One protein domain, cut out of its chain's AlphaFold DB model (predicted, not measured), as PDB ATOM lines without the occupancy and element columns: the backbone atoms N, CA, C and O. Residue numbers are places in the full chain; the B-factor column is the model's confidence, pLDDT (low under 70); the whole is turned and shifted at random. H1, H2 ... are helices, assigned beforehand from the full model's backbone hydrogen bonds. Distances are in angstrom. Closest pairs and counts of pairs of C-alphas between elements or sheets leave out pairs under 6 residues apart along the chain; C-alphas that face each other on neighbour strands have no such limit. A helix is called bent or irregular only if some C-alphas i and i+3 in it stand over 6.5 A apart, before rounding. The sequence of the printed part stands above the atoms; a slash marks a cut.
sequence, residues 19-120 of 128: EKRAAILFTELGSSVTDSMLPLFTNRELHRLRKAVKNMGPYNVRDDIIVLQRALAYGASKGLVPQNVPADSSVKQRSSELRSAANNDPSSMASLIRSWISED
ATOM      1  N   GLU A  19      52.232   9.814  26.319       93.31
ATOM      2  CA  GLU A  19      51.349   8.893  27.041       93.31
ATOM      3  C   GLU A  19      51.183   9.276  28.520       93.31
ATOM      4  O   GLU A  19      50.059   9.270  29.026       93.31
ATOM      5  N   LYS A  20      52.264   9.666  29.217       93.12
ATOM      6  CA  LYS A  20      52.176  10.105  30.621       93.12
ATOM      7  C   LYS A  20      51.404  11.423  30.746       93.12
ATOM      8  O   LYS A  20      50.563  11.540  31.632       93.12
ATOM      9  N   ARG A  21      51.618  12.385  29.839       94.69
ATOM     10  CA  ARG A  21      50.838  13.640  29.804       94.69
ATOM     11  C   ARG A  21      49.350  13.385  29.584       94.69
ATOM     12  O   ARG A  21      48.520  13.961  30.283       94.69
ATOM     13  N   ALA A  22      49.023  12.509  28.636       95.62
ATOM     14  CA  ALA A  22      47.653  12.103  28.349       95.62
ATOM     15  C   ALA A  22      46.993  11.449  29.571       95.62
ATOM     16  O   ALA A  22      45.864  11.793  29.905       95.62
ATOM     17  N   ALA A  23      47.707  10.559  30.263       95.44
ATOM     18  CA  ALA A  23      47.211   9.891  31.461       95.44
ATOM     19  C   ALA A  23      46.945  10.859  32.625       95.44
ATOM     20  O   ALA A  23      45.887  10.765  33.252       95.44
ATOM     21  N   ILE A  24      47.861  11.803  32.881       95.38
ATOM     22  CA  ILE A  24      47.681  12.833  33.915       95.38
ATOM     23  C   ILE A  24      46.455  13.683  33.588       95.38
ATOM     24  O   ILE A  24      45.548  13.771  34.407       95.38
ATOM     25  N   LEU A  25      46.364  14.237  32.370       95.94
ATOM     26  CA  LEU A  25      45.218  15.066  31.988       95.94
ATOM     27  C   LEU A  25      43.900  14.294  32.096       95.94
ATOM     28  O   LEU A  25      42.935  14.804  32.654       95.94
ATOM     29  N   PHE A  26      43.855  13.059  31.594       95.31
ATOM     30  CA  PHE A  26      42.658  12.224  31.664       95.31
ATOM     31  C   PHE A  26      42.225  11.970  33.116       95.31
ATOM     32  O   PHE A  26      41.043  12.060  33.436       95.31
ATOM     33  N   THR A  27      43.181  11.728  34.016       93.94
ATOM     34  CA  THR A  27      42.910  11.550  35.450       93.94
ATOM     35  C   THR A  27      42.419  12.847  36.094       93.94
ATOM     36  O   THR A  27      41.417  12.837  36.809       93.94
ATOM     37  N   GLU A  28      43.053  13.978  35.779       94.00
ATOM     38  CA  GLU A  28      42.682  15.301  36.290       94.00
ATOM     39  C   GLU A  28      41.287  15.749  35.838       94.00
ATOM     40  O   GLU A  28      40.583  16.434  36.581       94.00
ATOM     41  N   LEU A  29      40.834  15.353  34.647       93.88
ATOM     42  CA  LEU A  29      39.479  15.659  34.182       93.88
ATOM     43  C   LEU A  29      38.402  14.904  34.981       93.88
ATOM     44  O   LEU A  29      37.310  15.437  35.177       93.88
ATOM     45  N   GLY A  30      38.725  13.729  35.522       92.62
ATOM     46  CA  GLY A  30      37.811  12.913  36.320       92.62
ATOM     47  C   GLY A  30      36.833  12.083  35.481       92.62
ATOM     48  O   GLY A  30      36.609  12.340  34.294       92.62
ATOM     49  N   SER A  31      36.254  11.051  36.104       90.75
ATOM     50  CA  SER A  31      35.425  10.048  35.416       90.75
ATOM     51  C   SER A  31      34.219  10.659  34.703       90.75
ATOM     52  O   SER A  31      34.020  10.407  33.523       90.75
ATOM     53  N   SER A  32      33.482  11.552  35.367       91.00
ATOM     54  CA  SER A  32      32.270  12.159  34.800       91.00
ATOM     55  C   SER A  32      32.504  12.882  33.471       91.00
ATOM     56  O   SER A  32      31.683  12.785  32.564       91.00
ATOM     57  N   VAL A  33      33.630  13.586  33.340       93.12
ATOM     58  CA  VAL A  33      34.006  14.292  32.108       93.12
ATOM     59  C   VAL A  33      34.536  13.300  31.078       93.12
ATOM     60  O   VAL A  33      34.177  13.349  29.902       93.12
ATOM     61  N   THR A  34      35.387  12.374  31.518       93.38
ATOM     62  CA  THR A  34      36.059  11.429  30.622       93.38
ATOM     63  C   THR A  34      35.153  10.376  30.009       93.38
ATOM     64  O   THR A  34      35.402   9.987  28.868       93.38
ATOM     65  N   ASP A  35      34.077   9.985  30.686       94.56
ATOM     66  CA  ASP A  35      33.096   9.027  30.175       94.56
ATOM     67  C   ASP A  35      32.481   9.495  28.846       94.56
ATOM     68  O   ASP A  35      32.322   8.697  27.920       94.56
ATOM     69  N   SER A  36      32.235  10.803  28.703       93.56
ATOM     70  CA  SER A  36      31.719  11.400  27.461       93.56
ATOM     71  C   SER A  36      32.705  11.326  26.286       93.56
ATOM     72  O   SER A  36      32.295  11.310  25.126       93.56
ATOM     73  N   MET A  37      34.008  11.237  26.572       94.81
ATOM     74  CA  MET A  37      35.066  11.165  25.562       94.81
ATOM     75  C   MET A  37      35.403   9.728  25.160       94.81
ATOM     76  O   MET A  37      35.965   9.525  24.084       94.81
ATOM     77  N   LEU A  38      35.075   8.720  25.980       94.56
ATOM     78  CA  LEU A  38      35.413   7.315  25.708       94.56
ATOM     79  C   LEU A  38      34.994   6.833  24.305       94.56
ATOM     80  O   LEU A  38      35.827   6.195  23.657       94.56
ATOM     81  N   PRO A  39      33.786   7.149  23.788       96.50
ATOM     82  CA  PRO A  39      33.367   6.726  22.448       96.50
ATOM     83  C   PRO A  39      34.156   7.377  21.303       96.50
ATOM     84  O   PRO A  39      34.087   6.908  20.170       96.50
ATOM     85  N   LEU A  40      34.893   8.459  21.574       96.50
ATOM     86  CA  LEU A  40      35.643   9.220  20.569       96.50
ATOM     87  C   LEU A  40      37.030   8.631  20.298       96.50
ATOM     88  O   LEU A  40      37.686   9.030  19.335       96.50
ATOM     89  N   PHE A  41      37.484   7.698  21.134       95.44
ATOM     90  CA  PHE A  41      38.769   7.024  20.994       95.44
ATOM     91  C   PHE A  41      38.617   5.660  20.321       95.44
ATOM     92  O   PHE A  41      37.659   4.923  20.546       95.44
ATOM     93  N   THR A  42      39.620   5.268  19.539       95.94
ATOM     94  CA  THR A  42      39.711   3.895  19.028       95.94
ATOM     95  C   THR A  42      40.076   2.915  20.147       95.94
ATOM     96  O   THR A  42      40.705   3.281  21.143       95.94
ATOM     97  N   ASN A  43      39.794   1.622  19.954       95.75
ATOM     98  CA  ASN A  43      40.195   0.576  20.906       95.75
ATOM     99  C   ASN A  43      41.706   0.583  21.201       95.75
ATOM    100  O   ASN A  43      42.120   0.354  22.340       95.75
ATOM    101  N   ARG A  44      42.538   0.880  20.190       93.81
ATOM    102  CA  ARG A  44      43.996   0.990  20.344       93.81
ATOM    103  C   ARG A  44      44.380   2.185  21.216       93.81
ATOM    104  O   ARG A  44      45.215   2.035  22.105       93.81
ATOM    105  N   GLU A  45      43.771   3.345  20.986       94.94
ATOM    106  CA  GLU A  45      43.996   4.554  21.790       94.94
ATOM    107  C   GLU A  45      43.580   4.331  23.245       94.94
ATOM    108  O   GLU A  45      44.375   4.579  24.150       94.94
ATOM    109  N   LEU A  46      42.391   3.765  23.473       95.62
ATOM    110  CA  LEU A  46      41.902   3.430  24.812       95.62
ATOM    111  C   LEU A  46      42.823   2.442  25.529       95.62
ATOM    112  O   LEU A  46      43.100   2.610  26.716       95.62
ATOM    113  N   HIS A  47      43.317   1.418  24.830       94.69
ATOM    114  CA  HIS A  47      44.259   0.465  25.411       94.69
ATOM    115  C   HIS A  47      45.547   1.158  25.879       94.69
ATOM    116  O   HIS A  47      45.994   0.930  27.005       94.69
ATOM    117  N   ARG A  48      46.120   2.035  25.046       94.62
ATOM    118  CA  ARG A  48      47.338   2.787  25.383       94.62
ATOM    119  C   ARG A  48      47.105   3.756  26.534       94.62
ATOM    120  O   ARG A  48      47.885   3.759  27.478       94.62
ATOM    121  N   LEU A  49      46.003   4.503  26.507       94.88
ATOM    122  CA  LEU A  49      45.647   5.439  27.568       94.88
ATOM    123  C   LEU A  49      45.459   4.730  28.913       94.88
ATOM    124  O   LEU A  49      46.055   5.129  29.909       94.88
ATOM    125  N   ARG A  50      44.710   3.620  28.944       94.44
ATOM    126  CA  ARG A  50      44.523   2.809  30.161       94.44
ATOM    127  C   ARG A  50      45.844   2.244  30.676       94.44
ATOM    128  O   ARG A  50      46.084   2.246  31.881       94.44
ATOM    129  N   LYS A  51      46.715   1.781  29.774       94.50
ATOM    130  CA  LYS A  51      48.062   1.315  30.131       94.50
ATOM    131  C   LYS A  51      48.903   2.449  30.721       94.50
ATOM    132  O   LYS A  51      49.575   2.229  31.723       94.50
ATOM    133  N   ALA A  52      48.838   3.646  30.147       93.75
ATOM    134  CA  ALA A  52      49.546   4.819  30.644       93.75
ATOM    135  C   ALA A  52      49.046   5.243  32.036       93.75
ATOM    136  O   ALA A  52      49.865   5.417  32.931       93.75
ATOM    137  N   VAL A  53      47.727   5.293  32.259       92.81
ATOM    138  CA  VAL A  53      47.123   5.559  33.581       92.81
ATOM    139  C   VAL A  53      47.557   4.515  34.613       92.81
ATOM    140  O   VAL A  53      47.895   4.863  35.739       92.81
ATOM    141  N   LYS A  54      47.618   3.234  34.234       92.06
ATOM    142  CA  LYS A  54      48.096   2.170  35.129       92.06
ATOM    143  C   LYS A  54      49.588   2.308  35.463       92.06
ATOM    144  O   LYS A  54      49.993   2.014  36.583       92.06
ATOM    145  N   ASN A  55      50.400   2.721  34.491       90.31
ATOM    146  CA  ASN A  55      51.859   2.728  34.601       90.31
ATOM    147  C   ASN A  55      52.446   4.055  35.096       90.31
ATOM    148  O   ASN A  55      53.613   4.069  35.480       90.31
ATOM    149  N   MET A  56      51.694   5.161  35.071       86.62
ATOM    150  CA  MET A  56      52.226   6.474  35.461       86.62
ATOM    151  C   MET A  56      52.624   6.537  36.941       86.62
ATOM    152  O   MET A  56      53.480   7.347  37.290       86.62
ATOM    153  N   GLY A  57      52.043   5.669  37.781       82.00
ATOM    154  CA  GLY A  57      52.273   5.655  39.224       82.00
ATOM    155  C   GLY A  57      51.895   6.987  39.886       82.00
ATOM    156  O   GLY A  57      51.197   7.806  39.287       82.00
ATOM    157  N   PRO A  58      52.345   7.224  41.126       82.06
ATOM    158  CA  PRO A  58      52.245   8.540  41.741       82.06
ATOM    159  C   PRO A  58      53.024   9.571  40.914       82.06
ATOM    160  O   PRO A  58      54.199   9.371  40.602       82.06
ATOM    161  N   TYR A  59      52.383  10.688  40.589       82.38
ATOM    162  CA  TYR A  59      53.024  11.862  40.006       82.38
ATOM    163  C   TYR A  59      52.990  13.024  41.007       82.38
ATOM    164  O   TYR A  59      52.269  12.984  42.004       82.38
ATOM    165  N   ASN A  60      53.835  14.030  40.791       86.19
ATOM    166  CA  ASN A  60      53.953  15.175  41.693       86.19
ATOM    167  C   ASN A  60      53.198  16.399  41.149       86.19
ATOM    168  O   ASN A  60      52.904  16.492  39.961       86.19
ATOM    169  N   VAL A  61      52.979  17.392  42.014       86.38
ATOM    170  CA  VAL A  61      52.274  18.643  41.673       86.38
ATOM    171  C   VAL A  61      52.935  19.405  40.514       86.38
ATOM    172  O   VAL A  61      52.274  20.138  39.781       86.38
ATOM    173  N   ARG A  62      54.249  19.253  40.317       88.19
ATOM    174  CA  ARG A  62      54.954  19.894  39.199       88.19
ATOM    175  C   ARG A  62      54.529  19.288  37.860       88.19
ATOM    176  O   ARG A  62      54.338  20.042  36.906       88.19
ATOM    177  N   ASP A  63      54.372  17.969  37.798       89.31
ATOM    178  CA  ASP A  63      53.879  17.266  36.613       89.31
ATOM    179  C   ASP A  63      52.459  17.748  36.253       89.31
ATOM    180  O   ASP A  63      52.205  18.062  35.088       89.31
ATOM    181  N   ASP A  64      51.587  17.935  37.253       89.75
ATOM    182  CA  ASP A  64      50.232  18.484  37.063       89.75
ATOM    183  C   ASP A  64      50.252  19.874  36.460       89.75
ATOM    184  O   ASP A  64      49.600  20.138  35.452       89.75
ATOM    185  N   ILE A  65      51.031  20.778  37.054       89.38
ATOM    186  CA  ILE A  65      51.116  22.162  36.589       89.38
ATOM    187  C   ILE A  65      51.545  22.200  35.121       89.38
ATOM    188  O   ILE A  65      50.917  22.899  34.327       89.38
ATOM    189  N   ILE A  66      52.561  21.418  34.743       90.25
ATOM    190  CA  ILE A  66      53.060  21.368  33.364       90.25
ATOM    191  C   ILE A  66      51.980  20.853  32.406       90.25
ATOM    192  O   ILE A  66      51.769  21.436  31.339       90.25
ATOM    193  N   VAL A  67      51.299  19.763  32.768       94.00
ATOM    194  CA  VAL A  67      50.257  19.156  31.929       94.00
ATOM    195  C   VAL A  67      49.072  20.100  31.764       94.00
ATOM    196  O   VAL A  67      48.649  20.356  30.636       94.00
ATOM    197  N   LEU A  68      48.577  20.666  32.863       93.88
ATOM    198  CA  LEU A  68      47.425  21.562  32.860       93.88
ATOM    199  C   LEU A  68      47.732  22.863  32.113       93.88
ATOM    200  O   LEU A  68      46.902  23.318  31.333       93.88
ATOM    201  N   GLN A  69      48.931  23.435  32.262       91.38
ATOM    202  CA  GLN A  69      49.340  24.614  31.489       91.38
ATOM    203  C   GLN A  69      49.377  24.330  29.984       91.38
ATOM    204  O   GLN A  69      48.879  25.131  29.193       91.38
ATOM    205  N   ARG A  70      49.919  23.177  29.568       92.12
ATOM    206  CA  ARG A  70      49.929  22.784  28.149       92.12
ATOM    207  C   ARG A  70      48.521  22.544  27.606       92.12
ATOM    208  O   ARG A  70      48.230  22.957  26.485       92.12
ATOM    209  N   ALA A  71      47.652  21.910  28.389       93.50
ATOM    210  CA  ALA A  71      46.261  21.686  28.009       93.50
ATOM    211  C   ALA A  71      45.479  23.005  27.898       93.50
ATOM    212  O   ALA A  71      44.725  23.190  26.946       93.50
ATOM    213  N   LEU A  72      45.710  23.954  28.811       92.50
ATOM    214  CA  LEU A  72      45.121  25.293  28.747       92.50
ATOM    215  C   LEU A  72      45.597  26.063  27.517       92.50
ATOM    216  O   LEU A  72      44.775  26.647  26.820       92.50
ATOM    217  N   ALA A  73      46.893  26.014  27.196       90.38
ATOM    218  CA  ALA A  73      47.424  26.637  25.985       90.38
ATOM    219  C   ALA A  73      46.784  26.051  24.713       90.38
ATOM    220  O   ALA A  73      46.412  26.792  23.802       90.38
ATOM    221  N   TYR A  74      46.594  24.727  24.669       89.62
ATOM    222  CA  TYR A  74      45.853  24.087  23.584       89.62
ATOM    223  C   TYR A  74      44.406  24.584  23.525       89.62
ATOM    224  O   TYR A  74      43.969  25.047  22.472       89.62
ATOM    225  N   GLY A  75      43.677  24.538  24.641       87.19
ATOM    226  CA  GLY A  75      42.288  24.987  24.695       87.19
ATOM    227  C   GLY A  75      42.138  26.451  24.272       87.19
ATOM    228  O   GLY A  75      41.250  26.769  23.488       87.19
ATOM    229  N   ALA A  76      43.055  27.324  24.694       89.62
ATOM    230  CA  ALA A  76      43.091  28.730  24.310       89.62
ATOM    231  C   ALA A  76      43.307  28.904  22.799       89.62
ATOM    232  O   ALA A  76      42.619  29.698  22.163       89.62
ATOM    233  N   SER A  77      44.204  28.110  22.198       87.88
ATOM    234  CA  SER A  77      44.437  28.117  20.742       87.88
ATOM    235  C   SER A  77      43.228  27.645  19.924       87.88
ATOM    236  O   SER A  77      43.129  27.938  18.734       87.88
ATOM    237  N   LYS A  78      42.309  26.910  20.559       85.06
ATOM    238  CA  LYS A  78      41.069  26.394  19.968       85.06
ATOM    239  C   LYS A  78      39.826  27.198  20.355       85.06
ATOM    240  O   LYS A  78      38.741  26.855  19.905       85.06
ATOM    241  N   GLY A  79      39.970  28.251  21.164       85.44
ATOM    242  CA  GLY A  79      38.841  29.047  21.655       85.44
ATOM    243  C   GLY A  79      37.958  28.327  22.683       85.44
ATOM    244  O   GLY A  79      36.811  28.715  22.867       85.44
ATOM    245  N   LEU A  80      38.472  27.282  23.340       81.75
ATOM    246  CA  LEU A  80      37.735  26.450  24.305       81.75
ATOM    247  C   LEU A  80      37.864  26.941  25.751       81.75
ATOM    248  O   LEU A  80      37.002  26.659  26.578       81.75
ATOM    249  N   VAL A  81      38.957  27.644  26.057       86.62
ATOM    250  CA  VAL A  81      39.196  28.305  27.349       86.62
ATOM    251  C   VAL A  81      39.668  29.744  27.116       86.62
ATOM    252  O   VAL A  81      40.188  30.042  26.033       86.62
ATOM    253  N   PRO A  82      39.538  30.643  28.110       81.50
ATOM    254  CA  PRO A  82      40.081  31.995  28.017       81.50
ATOM    255  C   PRO A  82      41.594  31.994  27.744       81.50
ATOM    256  O   PRO A  82      42.336  31.212  28.333       81.50
ATOM    257  N   GLN A  83      42.076  32.911  26.897       75.56
ATOM    258  CA  GLN A  83      43.511  33.012  26.574       75.56
ATOM    259  C   GLN A  83      44.385  33.429  27.768       75.56
ATOM    260  O   GLN A  83      45.570  33.116  27.798       75.56
ATOM    261  N   ASN A  84      43.797  34.094  28.765       70.38
ATOM    262  CA  ASN A  84      44.510  34.686  29.895       70.38
ATOM    263  C   ASN A  84      44.221  33.954  31.209       70.38
ATOM    264  O   ASN A  84      43.919  34.599  32.213       70.38
ATOM    265  N   VAL A  85      44.284  32.617  31.230       73.44
ATOM    266  CA  VAL A  85      44.265  31.905  32.517       73.44
ATOM    267  C   VAL A  85      45.515  32.318  33.308       73.44
ATOM    268  O   VAL A  85      46.626  32.080  32.827       73.44
ATOM    269  N   PRO A  86      45.371  32.949  34.492       75.81
ATOM    270  CA  PRO A  86      46.501  33.532  35.207       75.81
ATOM    271  C   PRO A  86      47.594  32.506  35.532       75.81
ATOM    272  O   PRO A  86      47.305  31.353  35.869       75.81
ATOM    273  N   ALA A  87      48.864  32.906  35.451       70.31
ATOM    274  CA  ALA A  87      50.002  32.012  35.698       70.31
ATOM    275  C   ALA A  87      50.084  31.515  37.157       70.31
ATOM    276  O   ALA A  87      50.671  30.469  37.425       70.31
ATOM    277  N   ASP A  88      49.449  32.226  38.082       76.31
ATOM    278  CA  ASP A  88      49.310  31.932  39.511       76.31
ATOM    279  C   ASP A  88      48.049  31.116  39.855       76.31
ATOM    280  O   ASP A  88      47.853  30.741  41.011       76.31
ATOM    281  N   SER A  89      47.218  30.772  38.863       81.50
ATOM    282  CA  SER A  89      46.047  29.911  39.073       81.50
ATOM    283  C   SER A  89      46.420  28.583  39.748       81.50
ATOM    284  O   SER A  89      47.400  27.923  39.403       81.50
ATOM    285  N   SER A  90      45.618  28.159  40.727       87.69
ATOM    286  CA  SER A  90      45.844  26.876  41.405       87.69
ATOM    287  C   SER A  90      45.603  25.689  40.461       87.69
ATOM    288  O   SER A  90      44.821  25.786  39.516       87.69
ATOM    289  N   VAL A  91      46.210  24.528  40.750       86.44
ATOM    290  CA  VAL A  91      45.937  23.260  40.034       86.44
ATOM    291  C   VAL A  91      44.433  22.992  39.958       86.44
ATOM    292  O   VAL A  91      43.899  22.761  38.880       86.44
ATOM    293  N   LYS A  92      43.721  23.152  41.082       87.75
ATOM    294  CA  LYS A  92      42.268  22.958  41.158       87.75
ATOM    295  C   LYS A  92      41.500  23.866  40.192       87.75
ATOM    296  O   LYS A  92      40.569  23.402  39.540       87.75
ATOM    297  N   GLN A  93      41.881  25.139  40.099       88.75
ATOM    298  CA  GLN A  93      41.242  26.089  39.188       88.75
ATOM    299  C   GLN A  93      41.499  25.709  37.728       88.75
ATOM    300  O   GLN A  93      40.557  25.638  36.945       88.75
ATOM    301  N   ARG A  94      42.744  25.372  37.375       89.81
ATOM    302  CA  ARG A  94      43.104  24.936  36.016       89.81
ATOM    303  C   ARG A  94      42.354  23.674  35.596       89.81
ATOM    304  O   ARG A  94      41.808  23.634  34.497       89.81
ATOM    305  N   SER A  95      42.284  22.672  36.474       90.62
ATOM    306  CA  SER A  95      41.509  21.456  36.216       90.62
ATOM    307  C   SER A  95      40.022  21.784  36.045       90.62
ATOM    308  O   SER A  95      39.381  21.227  35.162       90.62
ATOM    309  N   SER A  96      39.464  22.720  36.823       92.31
ATOM    310  CA  SER A  96      38.064  23.149  36.673       92.31
ATOM    311  C   SER A  96      37.776  23.783  35.307       92.31
ATOM    312  O   SER A  96      36.793  23.413  34.667       92.31
ATOM    313  N   GLU A  97      38.637  24.688  34.837       91.69
ATOM    314  CA  GLU A  97      38.517  25.311  33.507       91.69
ATOM    315  C   GLU A  97      38.569  24.261  32.391       91.69
ATOM    316  O   GLU A  97      37.716  24.229  31.503       91.69
ATOM    317  N   LEU A  98      39.527  23.333  32.469       93.56
ATOM    318  CA  LEU A  98      39.670  22.263  31.481       93.56
ATOM    319  C   LEU A  98      38.499  21.278  31.500       93.56
ATOM    320  O   LEU A  98      38.081  20.823  30.439       93.56
ATOM    321  N   ARG A  99      37.937  20.971  32.675       95.06
ATOM    322  CA  ARG A  99      36.712  20.165  32.793       95.06
ATOM    323  C   ARG A  99      35.525  20.865  32.143       95.06
ATOM    324  O   ARG A  99      34.778  20.222  31.415       95.06
ATOM    325  N   SER A 100      35.373  22.173  32.359       93.38
ATOM    326  CA  SER A 100      34.331  22.963  31.696       93.38
ATOM    327  C   SER A 100      34.499  22.937  30.175       93.38
ATOM    328  O   SER A 100      33.541  22.675  29.452       93.38
ATOM    329  N   ALA A 101      35.725  23.137  29.684       92.31
ATOM    330  CA  ALA A 101      36.034  23.066  28.259       92.31
ATOM    331  C   ALA A 101      35.750  21.680  27.663       92.31
ATOM    332  O   ALA A 101      35.152  21.582  26.596       92.31
ATOM    333  N   ALA A 102      36.133  20.612  28.364       93.94
ATOM    334  CA  ALA A 102      35.900  19.237  27.934       93.94
ATOM    335  C   ALA A 102      34.410  18.861  27.916       93.94
ATOM    336  O   ALA A 102      33.995  18.111  27.043       93.94
ATOM    337  N   ASN A 103      33.601  19.396  28.834       93.81
ATOM    338  CA  ASN A 103      32.149  19.203  28.807       93.81
ATOM    339  C   ASN A 103      31.484  19.945  27.639       93.81
ATOM    340  O   ASN A 103      30.514  19.447  27.076       93.81
ATOM    341  N   ASN A 104      31.999  21.124  27.278       92.94
ATOM    342  CA  ASN A 104      31.468  21.913  26.166       92.94
ATOM    343  C   ASN A 104      31.877  21.340  24.800       92.94
ATOM    344  O   ASN A 104      31.062  21.312  23.881       92.94
ATOM    345  N   ASP A 105      33.124  20.883  24.663       94.19
ATOM    346  CA  ASP A 105      33.641  20.256  23.445       94.19
ATOM    347  C   ASP A 105      34.527  19.035  23.771       94.19
ATOM    348  O   ASP A 105      35.768  19.117  23.794       94.19
ATOM    349  N   PRO A 106      33.905  17.863  23.989       94.19
ATOM    350  CA  PRO A 106      34.636  16.633  24.279       94.19
ATOM    351  C   PRO A 106      35.481  16.160  23.089       94.19
ATOM    352  O   PRO A 106      36.486  15.476  23.284       94.19
ATOM    353  N   SER A 107      35.132  16.547  21.857       94.62
ATOM    354  CA  SER A 107      35.847  16.122  20.646       94.62
ATOM    355  C   SER A 107      37.196  16.806  20.505       94.62
ATOM    356  O   SER A 107      38.202  16.147  20.213       94.62
ATOM    357  N   SER A 108      37.252  18.111  20.759       93.38
ATOM    358  CA  SER A 108      38.521  18.833  20.766       93.38
ATOM    359  C   SER A 108      39.428  18.372  21.908       93.38
ATOM    360  O   SER A 108      40.630  18.187  21.700       93.38
ATOM    361  N   MET A 109      38.872  18.098  23.094       94.69
ATOM    362  CA  MET A 109      39.663  17.571  24.211       94.69
ATOM    363  C   MET A 109      40.185  16.151  23.932       94.69
ATOM    364  O   MET A 109      41.373  15.877  24.117       94.69
ATOM    365  N   ALA A 110      39.345  15.258  23.403       95.56
ATOM    366  CA  ALA A 110      39.774  13.926  22.979       95.56
ATOM    367  C   ALA A 110      40.868  13.992  21.899       95.56
ATOM    368  O   ALA A 110      41.818  13.206  21.921       95.56
ATOM    369  N   SER A 111      40.795  14.973  20.993       94.88
ATOM    370  CA  SER A 111      41.815  15.202  19.965       94.88
ATOM    371  C   SER A 111      43.172  15.606  20.553       94.88
ATOM    372  O   SER A 111      44.204  15.120  20.081       94.88
ATOM    373  N   LEU A 112      43.199  16.434  21.604       94.44
ATOM    374  CA  LEU A 112      44.427  16.745  22.348       94.44
ATOM    375  C   LEU A 112      45.034  15.480  22.962       94.44
ATOM    376  O   LEU A 112      46.207  15.182  22.728       94.44
ATOM    377  N   ILE A 113      44.229  14.714  23.700       94.88
ATOM    378  CA  ILE A 113      44.670  13.484  24.369       94.88
ATOM    379  C   ILE A 113      45.216  12.480  23.343       94.88
ATOM    380  O   ILE A 113      46.307  11.939  23.530       94.88
ATOM    381  N   ARG A 114      44.516  12.295  22.217       94.75
ATOM    382  CA  ARG A 114      44.982  11.479  21.087       94.75
ATOM    383  C   ARG A 114      46.341  11.949  20.578       94.75
ATOM    384  O   ARG A 114      47.239  11.130  20.403       94.75
ATOM    385  N   SER A 115      46.497  13.254  20.343       94.19
ATOM    386  CA  SER A 115      47.739  13.806  19.796       94.19
ATOM    387  C   SER A 115      48.943  13.462  20.673       94.19
ATOM    388  O   SER A 115      49.955  13.002  20.148       94.19
ATOM    389  N   TRP A 116      48.798  13.561  21.998       94.19
ATOM    390  CA  TRP A 116      49.840  13.202  22.957       94.19
ATOM    391  C   TRP A 116      50.119  11.704  23.001       94.19
ATOM    392  O   TRP A 116      51.283  11.315  22.999       94.19
ATOM    393  N   ILE A 117      49.093  10.848  22.954       92.00
ATOM    394  CA  ILE A 117      49.299   9.394  22.839       92.00
ATOM    395  C   ILE A 117      50.137   9.072  21.585       92.00
ATOM    396  O   ILE A 117      51.009   8.204  21.617       92.00
ATOM    397  N   SER A 118      49.935   9.782  20.476       89.25
ATOM    398  CA  SER A 118      50.683   9.562  19.233       89.25
ATOM    399  C   SER A 118      52.085  10.193  19.189       89.25
ATOM    400  O   SER A 118      52.878   9.796  18.336       89.25
ATOM    401  N   GLU A 119      52.436  11.137  20.072       87.56
ATOM    402  CA  GLU A 119      53.775  11.765  20.083       87.56
ATOM    403  C   GLU A 119      54.892  10.731  20.276       87.56
ATOM    404  O   GLU A 119      55.908  10.767  19.580       87.56
ATOM    405  N   ASP A 120      54.660   9.752  21.149       77.88
ATOM    406  CA  ASP A 120      55.645   8.718  21.476       77.88
ATOM    407  C   ASP A 120      55.832   7.684  20.346       77.88
ATOM    408  O   ASP A 120      56.798   6.920  20.356       77.88
TER     409      ASP A 120
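What this domain is: This is residues 19 to 120 of the 128 residues of an uncharacterized protein of Treponema sp (UniProt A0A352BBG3). Two helices, H1 and H6, run side by side in opposite ways as the core, with H3 crossing them on one side and H4 with H5 on the other. H2 packs across the end where H1 ends and H6 begins. The printed part has 102 residues with six named helices, H1 to H6 along the chain, and no named strand: all helix, mostly crossed. It is compact, with a radius of gyration of the C-alphas of 12.6 A, and rounded, spanning 35 by 28 by 25 A.

Where its parts are: H1 is residues 19 to 29, from C-alpha 19 at (51.349, 8.893, 27.041). H2 is residues 31 to 40 and irregular, with C-alphas 36 and 39 7.0 A apart. H3 is residues 43 to 55, 18.1 A long. H4, residues 61 to 77, measures 24.3 A. H5 is residues 91 to 104, 20.1 A long. H6, residues 106 to 120, measures 22.6 A and ends at C-alpha 120 at (55.645, 8.718, 21.476); it is only just irregular, with C-alphas 117 and 120 6.53 A apart.

How they stand to each other: H6 is the hub, touching five helices. H1 and H6 touch at a shallow tilt of 25 degrees, opposite ways; their closest C-alphas, Glu 19 and Ile 117, are 4.7 A apart. H3, with residues 48 to 53 alone, touches H1 about perpendicular at 85 degrees, closest at C-alphas Ala 23 and Val 53, 4.8 A. H4, with residues 64 to 71 alone, touches H1 at 83 degrees, about perpendicular, closest at C-alphas Arg 21 and Val 67, 5.9 A. H4 and H5 touch, closest at C-alphas Ile 65 and Val 91, 6.3 A. H2 touches H6, closest at C-alphas Met 37 and Pro 106, 5.6 A. H3 and H5 are apart. Every O i to N i+4 pair is within hydrogen-bond range in H1, H3, H4 and H5; in H6 10 of 11 are, and in H2 2 of 6, beside 5 of 7 O i to N i+3 pairs.

The domain as a whole: The C-alphas farthest apart, Asn 43 and Asp 88, are 37.6 A apart. The printed part has no cut. The link from H4 to H5, residues 78 to 90, is long; the others are tight. Mean pLDDT of the printed part is 90.5, and no printed residue is under 70.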